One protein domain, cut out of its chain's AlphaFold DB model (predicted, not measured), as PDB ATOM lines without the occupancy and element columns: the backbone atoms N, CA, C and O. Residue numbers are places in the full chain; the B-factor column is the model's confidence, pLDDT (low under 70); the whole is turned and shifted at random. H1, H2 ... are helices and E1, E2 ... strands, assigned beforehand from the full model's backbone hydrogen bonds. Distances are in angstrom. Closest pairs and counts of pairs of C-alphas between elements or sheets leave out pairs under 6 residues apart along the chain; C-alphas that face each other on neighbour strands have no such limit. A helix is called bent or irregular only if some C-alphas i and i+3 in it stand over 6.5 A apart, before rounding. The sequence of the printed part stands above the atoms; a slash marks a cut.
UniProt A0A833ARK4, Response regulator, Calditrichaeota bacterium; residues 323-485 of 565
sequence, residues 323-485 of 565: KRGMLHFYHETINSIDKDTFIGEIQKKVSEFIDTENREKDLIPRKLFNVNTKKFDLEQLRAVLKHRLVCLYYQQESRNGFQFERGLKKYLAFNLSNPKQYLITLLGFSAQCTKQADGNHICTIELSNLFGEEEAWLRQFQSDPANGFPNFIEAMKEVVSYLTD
ATOM      1  N   LYS A 323      25.999   7.822  27.912       67.44
ATOM      2  CA  LYS A 323      26.325   8.805  26.865       67.44
ATOM      3  C   LYS A 323      27.797   9.245  26.880       67.44
ATOM      4  O   LYS A 323      28.322   9.677  25.862       67.44
ATOM      5  N   ARG A 324      28.464   9.167  28.039       63.69
ATOM      6  CA  ARG A 324      29.833   9.669  28.266       63.69
ATOM      7  C   ARG A 324      30.933   8.629  28.021       63.69
ATOM      8  O   ARG A 324      32.072   8.864  28.409       63.69
ATOM      9  N   GLY A 325      30.606   7.509  27.375       67.81
ATOM     10  CA  GLY A 325      31.579   6.505  26.926       67.81
ATOM     11  C   GLY A 325      31.362   5.102  27.491       67.81
ATOM     12  O   GLY A 325      31.966   4.167  26.981       67.81
ATOM     13  N   MET A 326      30.481   4.921  28.483       77.06
ATOM     14  CA  MET A 326      30.207   3.587  29.033       77.06
ATOM     15  C   MET A 326      29.452   2.693  28.039       77.06
ATOM     16  O   MET A 326      29.686   1.493  28.039       77.06
ATOM     17  N   LEU A 327      28.633   3.255  27.136       75.75
ATOM     18  CA  LEU A 327      28.016   2.476  26.054       75.75
ATOM     19  C   LEU A 327      29.073   1.925  25.083       75.75
ATOM     20  O   LEU A 327      29.060   0.746  24.759       75.75
ATOM     21  N   HIS A 328      30.035   2.754  24.677       71.81
ATOM     22  CA  HIS A 328      31.143   2.308  23.831       71.81
ATOM     23  C   HIS A 328      31.994   1.251  24.545       71.81
ATOM     24  O   HIS A 328      32.216   0.179  23.997       71.81
ATOM     25  N   PHE A 329      32.366   1.506  25.804       79.31
ATOM     26  CA  PHE A 329      33.105   0.544  26.623       79.31
ATOM     27  C   PHE A 329      32.347  -0.777  26.811       79.31
ATOM     28  O   PHE A 329      32.966  -1.836  26.808       79.31
ATOM     29  N   TYR A 330      31.017  -0.737  26.947       83.62
ATOM     30  CA  TYR A 330      30.173  -1.930  26.983       83.62
ATOM     31  C   TYR A 330      30.307  -2.745  25.700       83.62
ATOM     32  O   TYR A 330      30.651  -3.920  25.780       83.62
ATOM     33  N   HIS A 331      30.112  -2.116  24.538       75.88
ATOM     34  CA  HIS A 331      30.211  -2.795  23.246       75.88
ATOM     35  C   HIS A 331      31.628  -3.320  22.957       75.88
ATOM     36  O   HIS A 331      31.776  -4.453  22.516       75.88
ATOM     37  N   GLU A 332      32.679  -2.559  23.280       75.38
ATOM     38  CA  GLU A 332      34.064  -3.047  23.201       75.38
ATOM     39  C   GLU A 332      34.291  -4.256  24.116       75.38
ATOM     40  O   GLU A 332      34.888  -5.251  23.707       75.38
ATOM     41  N   THR A 333      33.786  -4.184  25.350       80.12
ATOM     42  CA  THR A 333      33.932  -5.249  26.340       80.12
ATOM     43  C   THR A 333      33.260  -6.523  25.853       80.12
ATOM     44  O   THR A 333      33.951  -7.533  25.748       80.12
ATOM     45  N   ILE A 334      31.967  -6.484  25.505       77.31
ATOM     46  CA  ILE A 334      31.218  -7.670  25.055       77.31
ATOM     47  C   ILE A 334      31.764  -8.251  23.747       77.31
ATOM     48  O   ILE A 334      31.639  -9.447  23.536       77.31
ATOM     49  N   ASN A 335      32.405  -7.441  22.898       66.88
ATOM     50  CA  ASN A 335      33.062  -7.935  21.686       66.88
ATOM     51  C   ASN A 335      34.419  -8.592  21.981       66.88
ATOM     52  O   ASN A 335      34.924  -9.350  21.158       66.88
ATOM     53  N   SER A 336      35.039  -8.287  23.124       74.88
ATOM     54  CA  SER A 336      36.350  -8.818  23.526       74.88
ATOM     55  C   SER A 336      36.280 -10.042  24.445       74.88
ATOM     56  O   SER A 336      37.299 -10.696  24.672       74.88
ATOM     57  N   ILE A 337      35.099 -10.347  24.985       82.31
ATOM     58  CA  ILE A 337      34.856 -11.463  25.905       82.31
ATOM     59  C   ILE A 337      33.674 -12.298  25.418       82.31
ATOM     60  O   ILE A 337      32.891 -11.851  24.591       82.31
ATOM     61  N   ASP A 338      33.517 -13.503  25.960       81.44
ATOM     62  CA  ASP A 338      32.310 -14.289  25.717       81.44
ATOM     63  C   ASP A 338      31.092 -13.607  26.366       81.44
ATOM     64  O   ASP A 338      30.955 -13.590  27.596       81.44
ATOM     65  N   LYS A 339      30.239 -13.005  25.525       81.31
ATOM     66  CA  LYS A 339      29.056 -12.238  25.930       81.31
ATOM     67  C   LYS A 339      28.139 -13.074  26.818       81.31
ATOM     68  O   LYS A 339      27.724 -12.588  27.870       81.31
ATOM     69  N   ASP A 340      27.871 -14.321  26.442       81.00
ATOM     70  CA  ASP A 340      26.929 -15.181  27.160       81.00
ATOM     71  C   ASP A 340      27.445 -15.538  28.553       81.00
ATOM     72  O   ASP A 340      26.711 -15.419  29.536       81.00
ATOM     73  N   THR A 341      28.731 -15.884  28.674       84.94
ATOM     74  CA  THR A 341      29.356 -16.102  29.986       84.94
ATOM     75  C   THR A 341      29.332 -14.830  30.832       84.94
ATOM     76  O   THR A 341      28.949 -14.877  32.001       84.94
ATOM     77  N   PHE A 342      29.695 -13.677  30.263       86.62
ATOM     78  CA  PHE A 342      29.730 -12.411  31.001       86.62
ATOM     79  C   PHE A 342      28.348 -11.981  31.504       86.62
ATOM     80  O   PHE A 342      28.188 -11.631  32.677       86.62
ATOM     81  N   ILE A 343      27.334 -12.031  30.639       86.56
ATOM     82  CA  ILE A 343      25.953 -11.718  31.007       86.56
ATOM     83  C   ILE A 343      25.416 -12.759  31.998       86.56
ATOM     84  O   ILE A 343      24.795 -12.377  32.992       86.56
ATOM     85  N   GLY A 344      25.724 -14.044  31.807       86.31
ATOM     86  CA  GLY A 344      25.352 -15.123  32.723       86.31
ATOM     87  C   GLY A 344      25.933 -14.949  34.131       86.31
ATOM     88  O   GLY A 344      25.227 -15.146  35.121       86.31
ATOM     89  N   GLU A 345      27.187 -14.496  34.254       89.06
ATOM     90  CA  GLU A 345      27.795 -14.141  35.546       89.06
ATOM     91  C   GLU A 345      27.020 -13.024  36.255       89.06
ATOM     92  O   GLU A 345      26.796 -13.089  37.468       89.06
ATOM     93  N   ILE A 346      26.609 -11.991  35.514       87.69
ATOM     94  CA  ILE A 346      25.846 -10.869  36.066       87.69
ATOM     95  C   ILE A 346      24.462 -11.354  36.507       87.69
ATOM     96  O   ILE A 346      24.070 -11.098  37.643       87.69
ATOM     97  N   GLN A 347      23.747 -12.096  35.661       87.12
ATOM     98  CA  GLN A 347      22.421 -12.642  35.971       87.12
ATOM     99  C   GLN A 347      22.447 -13.574  37.190       87.12
ATOM    100  O   GLN A 347      21.563 -13.498  38.048       87.12
ATOM    101  N   LYS A 348      23.490 -14.403  37.324       86.00
ATOM    102  CA  LYS A 348      23.699 -15.245  38.507       86.00
ATOM    103  C   LYS A 348      23.857 -14.402  39.773       86.00
ATOM    104  O   LYS A 348      23.165 -14.655  40.753       86.00
ATOM    105  N   LYS A 349      24.695 -13.360  39.738       85.12
ATOM    106  CA  LYS A 349      24.872 -12.434  40.873       85.12
ATOM    107  C   LYS A 349      23.591 -11.678  41.224       85.12
ATOM    108  O   LYS A 349      23.356 -11.386  42.392       85.12
ATOM    109  N   VAL A 350      22.772 -11.332  40.230       83.94
ATOM    110  CA  VAL A 350      21.456 -10.715  40.455       83.94
ATOM    111  C   VAL A 350      20.521 -11.699  41.157       83.94
ATOM    112  O   VAL A 350      19.876 -11.317  42.125       83.94
ATOM    113  N   SER A 351      20.503 -12.961  40.729       81.88
ATOM    114  CA  SER A 351      19.693 -14.015  41.359       81.88
ATOM    115  C   SER A 351      20.123 -14.251  42.814       81.88
ATOM    116  O   SER A 351      19.300 -14.181  43.719       81.88
ATOM    117  N   GLU A 352      21.433 -14.380  43.065       82.25
ATOM    118  CA  GLU A 352      22.000 -14.492  44.420       82.25
ATOM    119  C   GLU A 352      21.636 -13.288  45.312       82.25
ATOM    120  O   GLU A 352      21.352 -13.447  46.502       82.25
ATOM    121  N   PHE A 353      21.619 -12.078  44.744       78.88
ATOM    122  CA  PHE A 353      21.209 -10.857  45.444       78.88
ATOM    123  C   PHE A 353      19.705 -10.828  45.763       78.88
ATOM    124  O   PHE A 353      19.305 -10.325  46.811       78.88
ATOM    125  N   ILE A 354      18.862 -11.347  44.869       74.81
ATOM    126  CA  ILE A 354      17.409 -11.418  45.071       74.81
ATOM    127  C   ILE A 354      17.066 -12.434  46.174       74.81
ATOM    128  O   ILE A 354      16.236 -12.133  47.041       74.81
ATOM    129  N   ASP A 355      17.745 -13.585  46.163       73.69
ATOM    130  CA  ASP A 355      17.510 -14.719  47.067       73.69
ATOM    131  C   ASP A 355      18.039 -14.493  48.492       73.69
ATOM    132  O   ASP A 355      17.607 -15.154  49.438       73.69
ATOM    133  N   THR A 356      18.974 -13.561  48.686       71.00
ATOM    134  CA  THR A 356      19.543 -13.290  50.009       71.00
ATOM    135  C   THR A 356      18.663 -12.337  50.832       71.00
ATOM    136  O   THR A 356      18.293 -11.246  50.402       71.00
ATOM    137  N   GLU A 357      18.366 -12.716  52.083       56.88
ATOM    138  CA  GLU A 357      17.631 -11.873  53.050       56.88
ATOM    139  C   GLU A 357      18.418 -10.610  53.477       56.88
ATOM    140  O   GLU A 357      17.845  -9.683  54.042       56.88
ATOM    141  N   ASN A 358      19.724 -10.536  53.188       51.44
ATOM    142  CA  ASN A 358      20.634  -9.470  53.630       51.44
ATOM    143  C   ASN A 358      20.991  -8.504  52.481       51.44
ATOM    144  O   ASN A 358      22.099  -8.511  51.944       51.44
ATOM    145  N   ARG A 359      20.022  -7.663  52.104       55.31
ATOM    146  CA  ARG A 359      20.042  -6.829  50.885       55.31
ATOM    147  C   ARG A 359      20.860  -5.527  50.989       55.31
ATOM    148  O   ARG A 359      21.146  -4.904  49.972       55.31
ATOM    149  N   GLU A 360      21.271  -5.124  52.193       50.78
ATOM    150  CA  GLU A 360      21.860  -3.797  52.463       50.78
ATOM    151  C   GLU A 360      23.349  -3.649  52.089       50.78
ATOM    152  O   GLU A 360      23.827  -2.533  51.892       50.78
ATOM    153  N   LYS A 361      24.120  -4.742  51.982       47.38
ATOM    154  CA  LYS A 361      25.597  -4.657  51.870       47.38
ATOM    155  C   LYS A 361      26.155  -4.644  50.447       47.38
ATOM    156  O   LYS A 361      27.335  -4.352  50.274       47.38
ATOM    157  N   ASP A 362      25.317  -4.912  49.452       50.28
ATOM    158  CA  ASP A 362      25.738  -5.150  48.063       50.28
ATOM    159  C   ASP A 362      25.333  -4.029  47.083       50.28
ATOM    160  O   ASP A 362      25.475  -4.152  45.855       50.28
ATOM    161  N   LEU A 363      24.824  -2.926  47.640       53.34
ATOM    162  CA  LEU A 363      24.522  -1.689  46.930       53.34
ATOM    163  C   LEU A 363      25.822  -0.975  46.528       53.34
ATOM    164  O   LEU A 363      26.849  -1.070  47.197       53.34
ATOM    165  N   ILE A 364      25.775  -0.307  45.374       54.12
ATOM    166  CA  ILE A 364      26.934   0.129  44.585       54.12
ATOM    167  C   ILE A 364      28.000   0.808  45.461       54.12
ATOM    168  O   ILE A 364      27.703   1.828  46.091       54.12
ATOM    169  N   PRO A 365      29.253   0.309  45.491       53.84
ATOM    170  CA  PRO A 365      30.343   1.008  46.154       53.84
ATOM    171  C   PRO A 365      30.391   2.484  45.733       53.84
ATOM    172  O   PRO A 365      30.540   2.773  44.546       53.84
ATOM    173  N   ARG A 366      30.335   3.420  46.702       54.75
ATOM    174  CA  ARG A 366      30.405   4.892  46.482       54.75
ATOM    175  C   ARG A 366      31.493   5.311  45.483       54.75
ATOM    176  O   ARG A 366      31.361   6.310  44.790       54.75
ATOM    177  N   LYS A 367      32.580   4.538  45.413       55.72
ATOM    178  CA  LYS A 367      33.749   4.792  44.564       55.72
ATOM    179  C   LYS A 367      33.517   4.564  43.065       55.72
ATOM    180  O   LYS A 367      34.294   5.094  42.278       55.72
ATOM    181  N   LEU A 368      32.496   3.805  42.660       54.00
ATOM    182  CA  LEU A 368      32.299   3.432  41.252       54.00
ATOM    183  C   LEU A 368      31.798   4.591  40.384       54.00
ATOM    184  O   LEU A 368      32.018   4.572  39.179       54.00
ATOM    185  N   PHE A 369      31.209   5.629  40.986       56.97
ATOM    186  CA  PHE A 369      30.682   6.797  40.272       56.97
ATOM    187  C   PHE A 369      31.505   8.056  40.480       56.97
ATOM    188  O   PHE A 369      30.967   9.161  40.480       56.97
ATOM    189  N   ASN A 370      32.821   7.928  40.634       58.59
ATOM    190  CA  ASN A 370      33.671   9.103  40.533       58.59
ATOM    191  C   ASN A 370      33.693   9.566  39.064       58.59
ATOM    192  O   ASN A 370      34.553   9.177  38.282       58.59
ATOM    193  N   VAL A 371      32.695  10.376  38.687       52.44
ATOM    194  CA  VAL A 371      32.328  10.781  37.313       52.44
ATOM    195  C   VAL A 371      33.463  11.508  36.562       52.44
ATOM    196  O   VAL A 371      33.344  11.807  35.376       52.44
ATOM    197  N   ASN A 372      34.578  11.793  37.239       53.09
ATOM    198  CA  ASN A 372      35.777  12.401  36.670       53.09
ATOM    199  C   ASN A 372      36.775  11.387  36.072       53.09
ATOM    200  O   ASN A 372      37.788  11.812  35.508       53.09
ATOM    201  N   THR A 373      36.554  10.071  36.164       53.59
ATOM    202  CA  THR A 373      37.451   9.106  35.513       53.59
ATOM    203  C   THR A 373      37.208   9.083  34.004       53.59
ATOM    204  O   THR A 373      36.161   8.652  33.537       53.59
ATOM    205  N   LYS A 374      38.205   9.512  33.217       57.94
ATOM    206  CA  LYS A 374      38.177   9.471  31.738       57.94
ATOM    207  C   LYS A 374      38.109   8.054  31.143       57.94
ATOM    208  O   LYS A 374      37.990   7.924  29.930       57.94
ATOM    209  N   LYS A 375      38.250   7.008  31.959       68.69
ATOM    210  CA  LYS A 375      38.213   5.604  31.543       68.69
ATOM    211  C   LYS A 375      37.273   4.835  32.460       68.69
ATOM    212  O   LYS A 375      37.393   4.965  33.676       68.69
ATOM    213  N   PHE A 376      36.374   4.070  31.852       76.19
ATOM    214  CA  PHE A 376      35.555   3.082  32.540       76.19
ATOM    215  C   PHE A 376      36.332   1.770  32.674       76.19
ATOM    216  O   PHE A 376      37.211   1.491  31.854       76.19
ATOM    217  N   ASP A 377      36.032   0.987  33.708       83.81
ATOM    218  CA  ASP A 377      36.596  -0.351  33.903       83.81
ATOM    219  C   ASP A 377      35.516  -1.445  33.972       83.81
ATOM    220  O   ASP A 377      34.313  -1.183  34.076       83.81
ATOM    221  N   LEU A 378      35.958  -2.703  33.877       83.25
ATOM    222  CA  LEU A 378      35.079  -3.870  33.812       83.25
ATOM    223  C   LEU A 378      34.227  -4.043  35.082       83.25
ATOM    224  O   LEU A 378      33.089  -4.502  35.000       83.25
ATOM    225  N   GLU A 379      34.747  -3.662  36.251       83.31
ATOM    226  CA  GLU A 379      34.023  -3.773  37.522       83.31
ATOM    227  C   GLU A 379      32.919  -2.716  37.630       83.31
ATOM    228  O   GLU A 379      31.813  -3.024  38.077       83.31
ATOM    229  N   GLN A 380      33.173  -1.495  37.149       80.88
ATOM    230  CA  GLN A 380      32.147  -0.465  36.986       80.88
ATOM    231  C   GLN A 380      31.033  -0.934  36.061       80.88
ATOM    232  O   GLN A 380      29.862  -0.838  36.428       80.88
ATOM    233  N   LEU A 381      31.379  -1.492  34.900       84.69
ATOM    234  CA  LEU A 381      30.387  -2.000  33.960       84.69
ATOM    235  C   LEU A 381      29.545  -3.131  34.573       84.69
ATOM    236  O   LEU A 381      28.316  -3.067  34.534       84.69
ATOM    237  N   ARG A 382      30.188  -4.117  35.215       85.81
ATOM    238  CA  ARG A 382      29.510  -5.209  35.941       85.81
ATOM    239  C   ARG A 382      28.550  -4.680  37.001       85.81
ATOM    240  O   ARG A 382      27.422  -5.157  37.098       85.81
ATOM    241  N   ALA A 383      28.980  -3.702  37.795       82.31
ATOM    242  CA  ALA A 383      28.157  -3.129  38.850       82.31
ATOM    243  C   ALA A 383      26.930  -2.397  38.291       82.31
ATOM    244  O   ALA A 383      25.824  -2.603  38.791       82.31
ATOM    245  N   VAL A 384      27.098  -1.582  37.243       83.62
ATOM    246  CA  VAL A 384      25.978  -0.857  36.627       83.62
ATOM    247  C   VAL A 384      24.988  -1.832  35.987       83.62
ATOM    248  O   VAL A 384      23.792  -1.708  36.236       83.62
ATOM    249  N   LEU A 385      25.459  -2.835  35.235       87.50
ATOM    250  CA  LEU A 385      24.596  -3.859  34.634       87.50
ATOM    251  C   LEU A 385      23.844  -4.685  35.693       87.50
ATOM    252  O   LEU A 385      22.631  -4.854  35.575       87.50
ATOM    253  N   LYS A 386      24.518  -5.116  36.776       86.38
ATOM    254  CA  LYS A 386      23.870  -5.796  37.920       86.38
ATOM    255  C   LYS A 386      22.708  -4.958  38.457       86.38
ATOM    256  O   LYS A 386      21.608  -5.464  38.643       86.38
ATOM    257  N   HIS A 387      22.942  -3.667  38.689       82.62
ATOM    258  CA  HIS A 387      21.935  -2.767  39.258       82.62
ATOM    259  C   HIS A 387      20.784  -2.462  38.309       82.62
ATOM    260  O   HIS A 387      19.639  -2.396  38.755       82.62
ATOM    261  N   ARG A 388      21.061  -2.327  37.010       88.44
ATOM    262  CA  ARG A 388      20.015  -2.199  35.993       88.44
ATOM    263  C   ARG A 388      19.073  -3.401  36.034       88.44
ATOM    264  O   ARG A 388      17.872  -3.196  36.183       88.44
ATOM    265  N   LEU A 389      19.605  -4.625  36.016       86.94
ATOM    266  CA  LEU A 389      18.802  -5.851  36.105       86.94
ATOM    267  C   LEU A 389      18.009  -5.936  37.418       86.94
ATOM    268  O   LEU A 389      16.806  -6.177  37.386       86.94
ATOM    269  N   VAL A 390      18.631  -5.643  38.566       81.88
ATOM    270  CA  VAL A 390      17.926  -5.582  39.862       81.88
ATOM    271  C   VAL A 390      16.739  -4.611  39.811       81.88
ATOM    272  O   VAL A 390      15.639  -4.955  40.243       81.88
ATOM    273  N   CYS A 391      16.931  -3.412  39.254       81.38
ATOM    274  CA  CYS A 391      15.863  -2.417  39.130       81.38
ATOM    275  C   CYS A 391      14.722  -2.892  38.231       81.38
ATOM    276  O   CYS A 391      13.556  -2.692  38.569       81.38
ATOM    277  N   LEU A 392      15.051  -3.508  37.094       84.94
ATOM    278  CA  LEU A 392      14.056  -4.021  36.156       84.94
ATOM    279  C   LEU A 392      13.242  -5.170  36.775       84.94
ATOM    280  O   LEU A 392      12.017  -5.162  36.671       84.94
ATOM    281  N   TYR A 393      13.897  -6.093  37.490       80.12
ATOM    282  CA  TYR A 393      13.239  -7.199  38.196       80.12
ATOM    283  C   TYR A 393      12.242  -6.718  39.242       80.12
ATOM    284  O   TYR A 393      11.068  -7.080  39.206       80.12
ATOM    285  N   TYR A 394      12.676  -5.849  40.156       74.38
ATOM    286  CA  TYR A 394      11.781  -5.375  41.208       74.38
ATOM    287  C   TYR A 394      10.613  -4.551  40.663       74.38
ATOM    288  O   TYR A 394       9.520  -4.578  41.234       74.38
ATOM    289  N   GLN A 395      10.818  -3.831  39.558       76.19
ATOM    290  CA  GLN A 395       9.733  -3.104  38.917       76.19
ATOM    291  C   GLN A 395       8.678  -4.052  38.337       76.19
ATOM    292  O   GLN A 395       7.488  -3.749  38.442       76.19
ATOM    293  N   GLN A 396       9.102  -5.187  37.777       72.06
ATOM    294  CA  GLN A 396       8.218  -6.239  37.276       72.06
ATOM    295  C   GLN A 396       7.453  -6.954  38.403       72.06
ATOM    296  O   GLN A 396       6.266  -7.217  38.245       72.06
ATOM    297  N   GLU A 397       8.098  -7.212  39.546       66.00
ATOM    298  CA  GLU A 397       7.483  -7.867  40.717       66.00
ATOM    299  C   GLU A 397       6.519  -6.971  41.504       66.00
ATOM    300  O   GLU A 397       5.576  -7.433  42.159       66.00
ATOM    301  N   SER A 398       6.736  -5.655  41.476       61.00
ATOM    302  CA  SER A 398       5.792  -4.744  42.104       61.00
ATOM    303  C   SER A 398       4.439  -4.885  41.394       61.00
ATOM    304  O   SER A 398       4.331  -4.644  40.196       61.00
ATOM    305  N   ARG A 399       3.363  -5.216  42.123       50.06
ATOM    306  CA  ARG A 399       1.983  -5.277  41.576       50.06
ATOM    307  C   ARG A 399       1.512  -3.966  40.907       50.06
ATOM    308  O   ARG A 399       0.441  -3.935  40.313       50.06
ATOM    309  N   ASN A 400       2.309  -2.900  41.018       45.50
ATOM    310  CA  ASN A 400       2.118  -1.578  40.427       45.50
ATOM    311  C   ASN A 400       3.041  -1.304  39.221       45.50
ATOM    312  O   ASN A 400       3.044  -0.190  38.698       45.50
ATOM    313  N   GLY A 401       3.842  -2.279  38.783       47.47
ATOM    314  CA  GLY A 401       4.621  -2.214  37.555       47.47
ATOM    315  C   GLY A 401       3.701  -2.309  36.356       47.47
ATOM    316  O   GLY A 401       3.466  -3.386  35.818       47.47
ATOM    317  N   PHE A 402       3.151  -1.173  35.942       52.56
ATOM    318  CA  PHE A 402       2.360  -1.106  34.725       52.56
ATOM    319  C   PHE A 402       3.288  -1.340  33.533       52.56
ATOM    320  O   PHE A 402       3.931  -0.409  33.048       52.56
ATOM    321  N   GLN A 403       3.323  -2.579  33.039       56.66
ATOM    322  CA  GLN A 403       3.442  -2.767  31.606       56.66
ATOM    323  C   GLN A 403       2.153  -2.251  30.995       56.66
ATOM    324  O   GLN A 403       1.104  -2.883  31.090       56.66
ATOM    325  N   PHE A 404       2.220  -1.052  30.437       55.97
ATOM    326  CA  PHE A 404       1.129  -0.528  29.642       55.97
ATOM    327  C   PHE A 404       1.587  -0.413  28.198       55.97
ATOM    328  O   PHE A 404       2.726  -0.040  27.897       55.97
ATOM    329  N   GLU A 405       0.676  -0.764  27.305       57.41
ATOM    330  CA  GLU A 405       0.867  -0.607  25.878       57.41
ATOM    331  C   GLU A 405       0.321   0.759  25.471       57.41
ATOM    332  O   GLU A 405      -0.817   1.119  25.786       57.41
ATOM    333  N   ARG A 406       1.141   1.550  24.777       51.47
ATOM    334  CA  ARG A 406       0.688   2.782  24.124       51.47
ATOM    335  C   ARG A 406       0.929   2.634  22.629       51.47
ATOM    336  O   ARG A 406       2.021   2.906  22.136       51.47
ATOM    337  N   GLY A 407      -0.089   2.163  21.911       68.94
ATOM    338  CA  GLY A 407       0.071   1.703  20.530       68.94
ATOM    339  C   GLY A 407       0.787   0.350  20.495       68.94
ATOM    340  O   GLY A 407       0.396  -0.555  21.217       68.94
ATOM    341  N   LEU A 408       1.842   0.226  19.685       54.47
ATOM    342  CA  LEU A 408       2.651  -1.000  19.549       54.47
ATOM    343  C   LEU A 408       3.839  -1.076  20.529       54.47
ATOM    344  O   LEU A 408       4.669  -1.976  20.432       54.47
ATOM    345  N   LYS A 409       3.968  -0.103  21.438       71.12
ATOM    346  CA  LYS A 409       5.138   0.065  22.309       71.12
ATOM    347  C   LYS A 409       4.825  -0.347  23.743       71.12
ATOM    348  O   LYS A 409       3.774   0.026  24.271       71.12
ATOM    349  N   LYS A 410       5.761  -1.068  24.367       75.62
ATOM    350  CA  LYS A 410       5.690  -1.549  25.755       75.62
ATOM    351  C   LYS A 410       6.596  -0.726  26.663       75.62
ATOM    352  O   LYS A 410       7.741  -0.448  26.303       75.62
ATOM    353  N   TYR A 411       6.093  -0.377  27.844       80.38
ATOM    354  CA  TYR A 411       6.791   0.478  28.804       80.38
ATOM    355  C   TYR A 411       6.880  -0.154  30.195       80.38
ATOM    356  O   TYR A 411       5.983  -0.888  30.586       80.38
ATOM    357  N   LEU A 412       7.917   0.184  30.963       81.69
ATOM    358  CA  LEU A 412       8.011  -0.040  32.410       81.69
ATOM    359  C   LEU A 412       7.904   1.300  33.138       81.69
ATOM    360  O   LEU A 412       8.699   2.202  32.874       81.69
ATOM    361  N   ALA A 413       6.940   1.435  34.047       79.94
ATOM    362  CA  ALA A 413       6.726   2.652  34.828       79.94
ATOM    363  C   ALA A 413       7.313   2.536  36.239       79.94
ATOM    364  O   ALA A 413       6.960   1.625  36.970       79.94
ATOM    365  N   PHE A 414       8.134   3.501  36.641       79.81
ATOM    366  CA  PHE A 414       8.767   3.604  37.953       79.81
ATOM    367  C   PHE A 414       8.193   4.800  38.703       79.81
ATOM    368  O   PHE A 414       8.194   5.909  38.169       79.81
ATOM    369  N   ASN A 415       7.757   4.595  39.946       74.81
ATOM    370  CA  ASN A 415       7.326   5.669  40.839       74.81
ATOM    371  C   ASN A 415       8.353   5.829  41.967       74.81
ATOM    372  O   ASN A 415       8.378   5.033  42.905       74.81
ATOM    373  N   LEU A 416       9.232   6.825  41.842       68.50
ATOM    374  CA  LEU A 416      10.287   7.106  42.819       68.50
ATOM    375  C   LEU A 416      10.263   8.592  43.200       68.50
ATOM    376  O   LEU A 416       9.741   9.439  42.471       68.50
ATOM    377  N   SER A 417      10.900   8.921  44.323       67.94
ATOM    378  CA  SER A 417      11.056  10.297  44.805       67.94
ATOM    379  C   SER A 417      12.034  11.122  43.952       67.94
ATOM    380  O   SER A 417      11.776  12.298  43.706       67.94
ATOM    381  N   ASN A 418      13.114  10.516  43.435       69.69
ATOM    382  CA  ASN A 418      14.048  11.163  42.494       69.69
ATOM    383  C   ASN A 418      14.545  10.202  41.385       69.69
ATOM    384  O   ASN A 418      15.725   9.847  41.302       69.69
ATOM    385  N   PRO A 419      13.641   9.738  40.510       72.44
ATOM    386  CA  PRO A 419      13.952   8.736  39.500       72.44
ATOM    387  C   PRO A 419      14.835   9.277  38.376       72.44
ATOM    388  O   PRO A 419      15.530   8.496  37.738       72.44
ATOM    389  N   LYS A 420      14.836  10.593  38.116       73.00
ATOM    390  CA  LYS A 420      15.634  11.172  37.027       73.00
ATOM    391  C   LYS A 420      17.124  10.954  37.278       73.00
ATOM    392  O   LYS A 420      17.831  10.443  36.420       73.00
ATOM    393  N   GLN A 421      17.593  11.284  38.473       72.88
ATOM    394  CA  GLN A 421      19.001  11.150  38.820       72.88
ATOM    395  C   GLN A 421      19.444   9.685  38.867       72.88
ATOM    396  O   GLN A 421      20.480   9.320  38.315       72.88
ATOM    397  N   TYR A 422      18.622   8.817  39.451       75.69
ATOM    398  CA  TYR A 422      18.969   7.409  39.566       75.69
ATOM    399  C   TYR A 422      18.811   6.640  38.243       75.69
ATOM    400  O   TYR A 422      19.771   6.064  37.738       75.69
ATOM    401  N   LEU A 423      17.630   6.656  37.623       78.69
ATOM    402  CA  LEU A 423      17.380   5.862  36.417       78.69
ATOM    403  C   LEU A 423      18.109   6.432  35.200       78.69
ATOM    404  O   LEU A 423      18.708   5.666  34.452       78.69
ATOM    405  N   ILE A 424      18.081   7.755  35.002       76.69
ATOM    406  CA  ILE A 424      18.627   8.381  33.790       76.69
ATOM    407  C   ILE A 424      20.113   8.698  33.958       76.69
ATOM    408  O   ILE A 424      20.908   8.337  33.094       76.69
ATOM    409  N   THR A 425      20.519   9.369  35.040       73.00
ATOM    410  CA  THR A 425      21.923   9.798  35.180       73.00
ATOM    411  C   THR A 425      22.838   8.637  35.562       73.00
ATOM    412  O   THR A 425      23.873   8.457  34.917       73.00
ATOM    413  N   LEU A 426      22.457   7.854  36.576       75.94
ATOM    414  CA  LEU A 426      23.285   6.775  37.120       75.94
ATOM    415  C   LEU A 426      23.185   5.494  36.298       75.94
ATOM    416  O   LEU A 426      24.184   4.979  35.812       75.94
ATOM    417  N   LEU A 427      21.969   4.975  36.137       80.19
ATOM    418  CA  LEU A 427      21.753   3.716  35.435       80.19
ATOM    419  C   LEU A 427      21.661   3.903  33.924       80.19
ATOM    420  O   LEU A 427      21.776   2.919  33.205       80.19
ATOM    421  N   GLY A 428      21.508   5.136  33.437       79.50
ATOM    422  CA  GLY A 428      21.532   5.479  32.014       79.50
ATOM    423  C   GLY A 428      20.245   5.276  31.246       79.50
ATOM    424  O   GLY A 428      20.214   5.605  30.063       79.50
ATOM    425  N   PHE A 429      19.208   4.704  31.859       83.50
ATOM    426  CA  PHE A 429      17.981   4.354  31.158       83.50
ATOM    427  C   PHE A 429      17.456   5.528  30.328       83.50
ATOM    428  O   PHE A 429      17.415   6.679  30.776       83.50
ATOM    429  N   SER A 430      17.004   5.222  29.115       79.56
ATOM    430  CA  SER A 430      16.303   6.165  28.243       79.56
ATOM    431  C   SER A 430      14.863   6.361  28.737       79.56
ATOM    432  O   SER A 430      13.904   6.012  28.050       79.56
ATOM    433  N   ALA A 431      14.726   6.853  29.972       81.88
ATOM    434  CA  ALA A 431      13.457   7.014  30.666       81.88
ATOM    435  C   ALA A 431      12.834   8.396  30.407       81.88
ATOM    436  O   ALA A 431      13.535   9.407  30.348       81.88
ATOM    437  N   GLN A 432      11.506   8.461  30.316       83.19
ATOM    438  CA  GLN A 432      10.739   9.709  30.275       83.19
ATOM    439  C   GLN A 432      10.053   9.940  31.614       83.19
ATOM    440  O   GLN A 432       9.244   9.116  32.032       83.19
ATOM    441  N   CYS A 433      10.348  11.063  32.268       83.44
ATOM    442  CA  CYS A 433       9.855  11.365  33.610       83.44
ATOM    443  C   CYS A 433       8.801  12.473  33.595       83.44
ATOM    444  O   CYS A 433       9.029  13.544  33.040       83.44
ATOM    445  N   THR A 434       7.659  12.236  34.235       83.50
ATOM    446  CA  THR A 434       6.577  13.211  34.410       83.50
ATOM    447  C   THR A 434       6.325  13.436  35.895       83.50
ATOM    448  O   THR A 434       6.180  12.481  36.658       83.50
ATOM    449  N   LYS A 435       6.282  14.706  36.310       80.88
ATOM    450  CA  LYS A 435       5.973  15.094  37.689       80.88
ATOM    451  C   LYS A 435       4.468  14.974  37.938       80.88
ATOM    452  O   LYS A 435       3.670  15.504  37.167       80.88
ATOM    453  N   GLN A 436       4.092  14.276  39.000       79.19
ATOM    454  CA  GLN A 436       2.717  14.121  39.459       79.19
ATOM    455  C   GLN A 436       2.309  15.262  40.403       79.19
ATOM    456  O   GLN A 436       3.145  16.006  40.922       79.19
ATOM    457  N   ALA A 437       0.999  15.404  40.624       76.44
ATOM    458  CA  ALA A 437       0.422  16.451  41.471       76.44
ATOM    459  C   ALA A 437       0.827  16.333  42.954       76.44
ATOM    460  O   ALA A 437       0.879  17.340  43.651       76.44
ATOM    461  N   ASP A 438       1.145  15.125  43.420       76.12
ATOM    462  CA  ASP A 438       1.635  14.836  44.775       76.12
ATOM    463  C   ASP A 438       3.144  15.112  44.949       76.12
ATOM    464  O   ASP A 438       3.690  14.928  46.035       76.12
ATOM    465  N   GLY A 439       3.825  15.565  43.891       73.81
ATOM    466  CA  GLY A 439       5.262  15.833  43.878       73.81
ATOM    467  C   GLY A 439       6.135  14.636  43.492       73.81
ATOM    468  O   GLY A 439       7.324  14.842  43.232       73.81
ATOM    469  N   ASN A 440       5.571  13.426  43.381       73.19
ATOM    470  CA  ASN A 440       6.296  12.248  42.909       73.19
ATOM    471  C   ASN A 440       6.569  12.329  41.403       73.19
ATOM    472  O   ASN A 440       5.948  13.103  40.673       73.19
ATOM    473  N   HIS A 441       7.515  11.530  40.915       76.00
ATOM    474  CA  HIS A 441       7.794  11.424  39.486       76.00
ATOM    475  C   HIS A 441       7.503  10.005  39.008       76.00
ATOM    476  O   HIS A 441       8.025   9.037  39.563       76.00
ATOM    477  N   ILE A 442       6.726   9.896  37.930       82.12
ATOM    478  CA  ILE A 442       6.610   8.652  37.171       82.12
ATOM    479  C   ILE A 442       7.621   8.707  36.038       82.12
ATOM    480  O   ILE A 442       7.539   9.600  35.194       82.12
ATOM    481  N   CYS A 443       8.544   7.752  35.996       83.56
ATOM    482  CA  CYS A 443       9.436   7.568  34.858       83.56
ATOM    483  C   CYS A 443       9.074   6.315  34.084       83.56
ATOM    484  O   CYS A 443       8.862   5.263  34.668       83.56
ATOM    485  N   THR A 444       9.015   6.424  32.766       85.62
ATOM    486  CA  THR A 444       8.663   5.320  31.874       85.62
ATOM    487  C   THR A 444       9.858   4.947  31.016       85.62
ATOM    488  O   THR A 444      10.502   5.825  30.447       85.62
ATOM    489  N   ILE A 445      10.175   3.659  30.940       85.62
ATOM    490  CA  ILE A 445      11.243   3.109  30.102       85.62
ATOM    491  C   ILE A 445      10.585   2.287  29.003       85.62
ATOM    492  O   ILE A 445       9.858   1.348  29.306       85.62
ATOM    493  N   GLU A 446      10.816   2.637  27.742       82.94
ATOM    494  CA  GLU A 446      10.388   1.805  26.610       82.94
ATOM    495  C   GLU A 446      11.259   0.542  26.554       82.94
ATOM    496  O   GLU A 446      12.483   0.656  26.605       82.94
ATOM    497  N   LEU A 447      10.654  -0.648  26.457       80.56
ATOM    498  CA  LEU A 447      11.405  -1.914  26.474       80.56
ATOM    499  C   LEU A 447      12.425  -2.009  25.331       80.56
ATOM    500  O   LEU A 447      13.516  -2.519  25.544       80.56
ATOM    501  N   SER A 448      12.125  -1.427  24.166       74.44
ATOM    502  CA  SER A 448      13.048  -1.374  23.021       74.44
ATOM    503  C   SER A 448      14.299  -0.517  23.258       74.44
ATOM    504  O   SER A 448      15.197  -0.507  22.425       74.44
ATOM    505  N   ASN A 449      14.349   0.246  24.357       79.69
ATOM    506  CA  ASN A 449      15.516   1.037  24.750       79.69
ATOM    507  C   ASN A 449      16.388   0.323  25.800       79.69
ATOM    508  O   ASN A 449      17.351   0.914  26.300       79.69
ATOM    509  N   LEU A 450      16.022  -0.901  26.192       83.69
ATOM    510  CA  LEU A 450      16.864  -1.770  27.005       83.69
ATOM    511  C   LEU A 450      17.930  -2.439  26.136       83.69
ATOM    512  O   LEU A 450      17.849  -2.440  24.908       83.69
ATOM    513  N   PHE A 451      18.934  -3.011  26.785       84.38
ATOM    514  CA  PHE A 451      19.803  -3.970  26.118       84.38
ATOM    515  C   PHE A 451      19.015  -5.248  25.778       84.38
ATOM    516  O   PHE A 451      18.120  -5.636  26.533       84.38
ATOM    517  N   GLY A 452      19.346  -5.926  24.673       79.00
ATOM    518  CA  GLY A 452      18.614  -7.128  24.235       79.00
ATOM    519  C   GLY A 452      18.598  -8.228  25.306       79.00
ATOM    520  O   GLY A 452      17.564  -8.809  25.613       79.00
ATOM    521  N   GLU A 453      19.734  -8.428  25.959       83.06
ATOM    522  CA  GLU A 453      19.953  -9.297  27.118       83.06
ATOM    523  C   GLU A 453      19.112  -8.926  28.351       83.06
ATOM    524  O   GLU A 453      18.665  -9.815  29.076       83.06
ATOM    525  N   GLU A 454      18.848  -7.638  28.591       86.56
ATOM    526  CA  GLU A 454      17.945  -7.206  29.668       86.56
ATOM    527  C   GLU A 454      16.492  -7.540  29.326       86.56
ATOM    528  O   GLU A 454      15.745  -8.018  30.179       86.56
ATOM    529  N   GLU A 455      16.089  -7.325  28.071       82.81
ATOM    530  CA  GLU A 455      14.752  -7.671  27.596       82.81
ATOM    531  C   GLU A 455      14.518  -9.190  27.629       82.81
ATOM    532  O   GLU A 455      13.491  -9.650  28.136       82.81
ATOM    533  N   ALA A 456      15.475  -9.974  27.127       80.81
ATOM    534  CA  ALA A 456      15.424 -11.432  27.133       80.81
ATOM    535  C   ALA A 456      15.304 -11.977  28.561       80.81
ATOM    536  O   ALA A 456      14.463 -12.838  28.824       80.81
ATOM    537  N   TRP A 457      16.087 -11.426  29.492       82.31
ATOM    538  CA  TRP A 457      16.015 -11.778  30.904       82.31
ATOM    539  C   TRP A 457      14.642 -11.453  31.501       82.31
ATOM    540  O   TRP A 457      14.013 -12.327  32.087       82.31
ATOM    541  N   LEU A 458      14.099 -10.250  31.272       79.12
ATOM    542  CA  LEU A 458      12.767  -9.877  31.770       79.12
ATOM    543  C   LEU A 458      11.651 -10.803  31.273       79.12
ATOM    544  O   LEU A 458      10.734 -11.136  32.029       79.12
ATOM    545  N   ARG A 459      11.729 -11.250  30.014       77.50
ATOM    546  CA  ARG A 459      10.767 -12.204  29.441       77.50
ATOM    547  C   ARG A 459      10.786 -13.553  30.167       77.50
ATOM    548  O   ARG A 459       9.721 -14.140  30.331       77.50
ATOM    549  N   GLN A 460      11.942 -14.015  30.649       76.25
ATOM    550  CA  GLN A 460      12.047 -15.264  31.420       76.25
ATOM    551  C   GLN A 460      11.328 -15.185  32.778       76.25
ATOM    552  O   GLN A 460      10.806 -16.189  33.248       76.25
ATOM    553  N   PHE A 461      11.235 -13.999  33.391       68.25
ATOM    554  CA  PHE A 461      10.537 -13.810  34.673       68.25
ATOM    555  C   PHE A 461       9.030 -13.563  34.533       68.25
ATOM    556  O   PHE A 461       8.305 -13.609  35.521       68.25
ATOM    557  N   GLN A 462       8.511 -13.311  33.325       62.22
ATOM    558  CA  GLN A 462       7.064 -13.119  33.128       62.22
ATOM    559  C   GLN A 462       6.258 -14.414  33.326       62.22
ATOM    560  O   GLN A 462       5.035 -14.356  33.443       62.22
ATOM    561  N   SER A 463       6.918 -15.573  33.386       49.38
ATOM    562  CA  SER A 463       6.273 -16.879  33.542       49.38
ATOM    563  C   SER A 463       6.015 -17.332  34.985       49.38
ATOM    564  O   SER A 463       5.386 -18.377  35.144       49.38
ATOM    565  N   ASP A 464       6.430 -16.590  36.023       47.97
ATOM    566  CA  ASP A 464       6.223 -16.996  37.428       47.97
ATOM    567  C   ASP A 464       5.633 -15.869  38.316       47.97
ATOM    568  O   ASP A 464       6.360 -15.133  38.975       47.97
ATOM    569  N   PRO A 465       4.298 -15.684  38.335       44.59
ATOM    570  CA  PRO A 465       3.626 -14.569  39.017       44.59
ATOM    571  C   PRO A 465       3.460 -14.735  40.545       44.59
ATOM    572  O   PRO A 465       2.671 -14.011  41.161       44.59
ATOM    573  N   ALA A 466       4.132 -15.701  41.180       46.38
ATOM    574  CA  ALA A 466       3.847 -16.078  42.567       46.38
ATOM    575  C   ALA A 466       4.526 -15.213  43.655       46.38
ATOM    576  O   ALA A 466       4.126 -15.320  44.815       46.38
ATOM    577  N   ASN A 467       5.477 -14.324  43.329       44.78
ATOM    578  CA  ASN A 467       6.403 -13.746  44.321       44.78
ATOM    579  C   ASN A 467       6.420 -12.204  44.442       44.78
ATOM    580  O   ASN A 467       7.474 -11.602  44.623       44.78
ATOM    581  N   GLY A 468       5.256 -11.545  44.472       42.56
ATOM    582  CA  GLY A 468       5.195 -10.082  44.652       42.56
ATOM    583  C   GLY A 468       5.766  -9.578  45.994       42.56
ATOM    584  O   GLY A 468       5.269  -9.948  47.061       42.56
ATOM    585  N   PHE A 469       6.744  -8.661  45.953       48.38
ATOM    586  CA  PHE A 469       7.396  -8.064  47.137       48.38
ATOM    587  C   PHE A 469       6.994  -6.588  47.405       48.38
ATOM    588  O   PHE A 469       7.070  -5.762  46.494       48.38
ATOM    589  N   PRO A 470       6.669  -6.191  48.657       46.44
ATOM    590  CA  PRO A 470       6.349  -4.794  49.016       46.44
ATOM    591  C   PRO A 470       7.541  -3.829  49.217       46.44
ATOM    592  O   PRO A 470       7.334  -2.617  49.228       46.44
ATOM    593  N   ASN A 471       8.783  -4.309  49.366       53.97
ATOM    594  CA  ASN A 471       9.875  -3.501  49.957       53.97
ATOM    595  C   ASN A 471      10.802  -2.765  48.964       53.97
ATOM    596  O   ASN A 471      11.769  -2.131  49.384       53.97
ATOM    597  N   PHE A 472      10.533  -2.799  47.654       48.94
ATOM    598  CA  PHE A 472      11.397  -2.138  46.659       48.94
ATOM    599  C   PHE A 472      11.480  -0.616  46.849       48.94
ATOM    600  O   PHE A 472      12.560  -0.037  46.766       48.94
ATOM    601  N   ILE A 473      10.352   0.037  47.150       50.78
ATOM    602  CA  ILE A 473      10.305   1.493  47.349       50.78
ATOM    603  C   ILE A 473      11.170   1.914  48.545       50.78
ATOM    604  O   ILE A 473      11.755   2.993  48.521       50.78
ATOM    605  N   GLU A 474      11.270   1.079  49.577       54.16
ATOM    606  CA  GLU A 474      12.042   1.375  50.786       54.16
ATOM    607  C   GLU A 474      13.549   1.231  50.532       54.16
ATOM    608  O   GLU A 474      14.296   2.180  50.769       54.16
ATOM    609  N   ALA A 475      13.972   0.135  49.890       50.84
ATOM    610  CA  ALA A 475      15.363  -0.059  49.467       50.84
ATOM    611  C   ALA A 475      15.831   1.029  48.477       50.84
ATOM    612  O   ALA A 475      16.954   1.527  48.551       50.84
ATOM    613  N   MET A 476      14.955   1.453  47.564       51.59
ATOM    614  CA  MET A 476      15.258   2.518  46.606       51.59
ATOM    615  C   MET A 476      15.321   3.904  47.244       51.59
ATOM    616  O   MET A 476      16.124   4.731  46.814       51.59
ATOM    617  N   LYS A 477      14.501   4.178  48.266       54.84
ATOM    618  CA  LYS A 477      14.569   5.435  49.024       54.84
ATOM    619  C   LYS A 477      15.922   5.592  49.707       54.84
ATOM    620  O   LYS A 477      16.473   6.688  49.660       54.84
ATOM    621  N   GLU A 478      16.483   4.519  50.261       51.66
ATOM    622  CA  GLU A 478      17.825   4.550  50.852       51.66
ATOM    623  C   GLU A 478      18.916   4.782  49.806       51.66
ATOM    624  O   GLU A 478      19.750   5.665  49.990       51.66
ATOM    625  N   VAL A 479      18.880   4.075  48.669       49.19
ATOM    626  CA  VAL A 479      19.851   4.272  47.575       49.19
ATOM    627  C   VAL A 479      19.800   5.701  47.030       49.19
ATOM    628  O   VAL A 479      20.837   6.326  46.817       49.19
ATOM    629  N   VAL A 480      18.597   6.245  46.825       49.19
ATOM    630  CA  VAL A 480      18.403   7.617  46.340       49.19
ATOM    631  C   VAL A 480      18.845   8.643  47.389       49.19
ATOM    632  O   VAL A 480      19.541   9.593  47.033       49.19
ATOM    633  N   SER A 481      18.511   8.448  48.669       49.84
ATOM    634  CA  SER A 481      18.979   9.311  49.767       49.84
ATOM    635  C   SER A 481      20.508   9.345  49.813       49.84
ATOM    636  O   SER A 481      21.113  10.412  49.804       49.84
ATOM    637  N   TYR A 482      21.136   8.173  49.731       47.03
ATOM    638  CA  TYR A 482      22.584   7.995  49.784       47.03
ATOM    639  C   TYR A 482      23.340   8.658  48.620       47.03
ATOM    640  O   TYR A 482      24.488   9.075  48.780       47.03
ATOM    641  N   LEU A 483      22.712   8.760  47.446       43.50
ATOM    642  CA  LEU A 483      23.269   9.454  46.277       43.50
ATOM    643  C   LEU A 483      23.072  10.972  46.347       43.50
ATOM    644  O   LEU A 483      23.927  11.717  45.871       43.50
ATOM    645  N   THR A 484      21.978  11.420  46.966       46.69
ATOM    646  CA  THR A 484      21.689  12.847  47.172       46.69
ATOM    647  C   THR A 484      22.720  13.471  48.125       46.69
ATOM    648  O   THR A 484      23.220  14.563  47.862       46.69
ATOM    649  N   ASP A 485      23.129  12.733  49.161       43.59
ATOM    650  CA  ASP A 485      24.172  13.155  50.108       43.59
ATOM    651  C   ASP A 485      25.575  13.213  49.463       43.59
ATOM    652  O   ASP A 485      26.379  14.089  49.776       43.59
TER     653      ASP A 485
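What this domain is: This is residues 323 to 485 of the 565 residues of the protein "Response regulator" of Calditrichaeota bacterium (UniProt A0A833ARK4). A long helix, H4, runs through the middle; H2 and H6 pack on it, H1 lies near its first end, and a strongly twisted four-stranded sheet meets its residues 391 to 396. The short helix H5 stands over the same face of the sheet. The 163 printed residues include seven named helices and four named strands, in the order H1 H2 H3 H4 E1 E2 H5 E3 E4 H6 H7; the sheet's order is E1 E2 E4 E3, all antiparallel, and the class is mixed, helices and strands. The whole is compact, with a radius of gyration of the C-alphas of 15.7 A, and rounded, spanning 43 by 38 by 37 A.

How they stand to each other: Look first at the hairpin of E1, residues 403 to 406, and E2, residues 409 to 416, where N 406 and O 409 are 3.1 A apart, within hydrogen-bond range. E4, residues 441 to 446, is antiparallel to E2, with N 414 and O 443 at 2.7 A, and forms a hairpin with edge strand E3, residues 431 to 435, with N 432 and O 444 at 2.8 A. H4, residues 378 to 397, and H5, residues 419 to 426, lie on the same face, making two layers, helices on one face of a sheet. E2, H5 and E3 form a split strand-helix-strand unit, two strands running the same way with E4 between them, and its crossover is right-handed. H5 is over E4 and stands up from the sheet at 48 degrees; the closest C-alphas, of Pro 419 and Cys 443, are 6.6 A apart. H4 is the hub. Its residues 382 to 390 touch H2, residues 339 to 355, at a steep tilt of 54 degrees, the same way; the closest C-alphas, of Ile 346 and Lys 386, are 5.8 A apart. Its residues 389 to 393 touch H6, residues 452 to 461, closest at the C-alphas of Leu 389 and Glu 454, 6.6 A. Its residues 378 to 381 only just touch H1, residues 323 to 336, with 3 pairs of C-alphas within 8 A, the closest those of Tyr 330 and Leu 381, 7.0 A. H3, residues 366 to 369, is close to H4 but not clearly touching, at 5.8 A between the C-alphas of Leu 368 and Gln 380. H7, residues 472 to 485, only grazes the sheet with residues 473 to 480. Every O i to N i+4 pair is within range in H2, H4, H5, H6 and H7, and 8 of 10 in H1; H3 is too short for one.

Where its parts are: Find C-alpha 378 at (35.079, -3.870, 33.812); from there H4 runs 28.7 A to C-alpha 397 at (7.483, -7.867, 40.717). H2 is 24.2 A long, E2 22.3 A, H1 20.5 A and H7 20.2 A, ending at C-alpha 485, (24.172, 13.155, 50.108). H1 is irregular, with C-alphas 324 and 327 7.7 A apart, and H3 only just, with C-alphas 366 and 369 6.50 A apart.

The domain as a whole: The two C-alphas farthest apart, of Ser 336 and Ala 437, are 47.4 A apart. The printed part has no cut, and no link is long. The mean pLDDT of the printed part is 70.3; look for low values at residues 357 to 375, 397 to 408 and 461 to 485, among the 63 residues under 70.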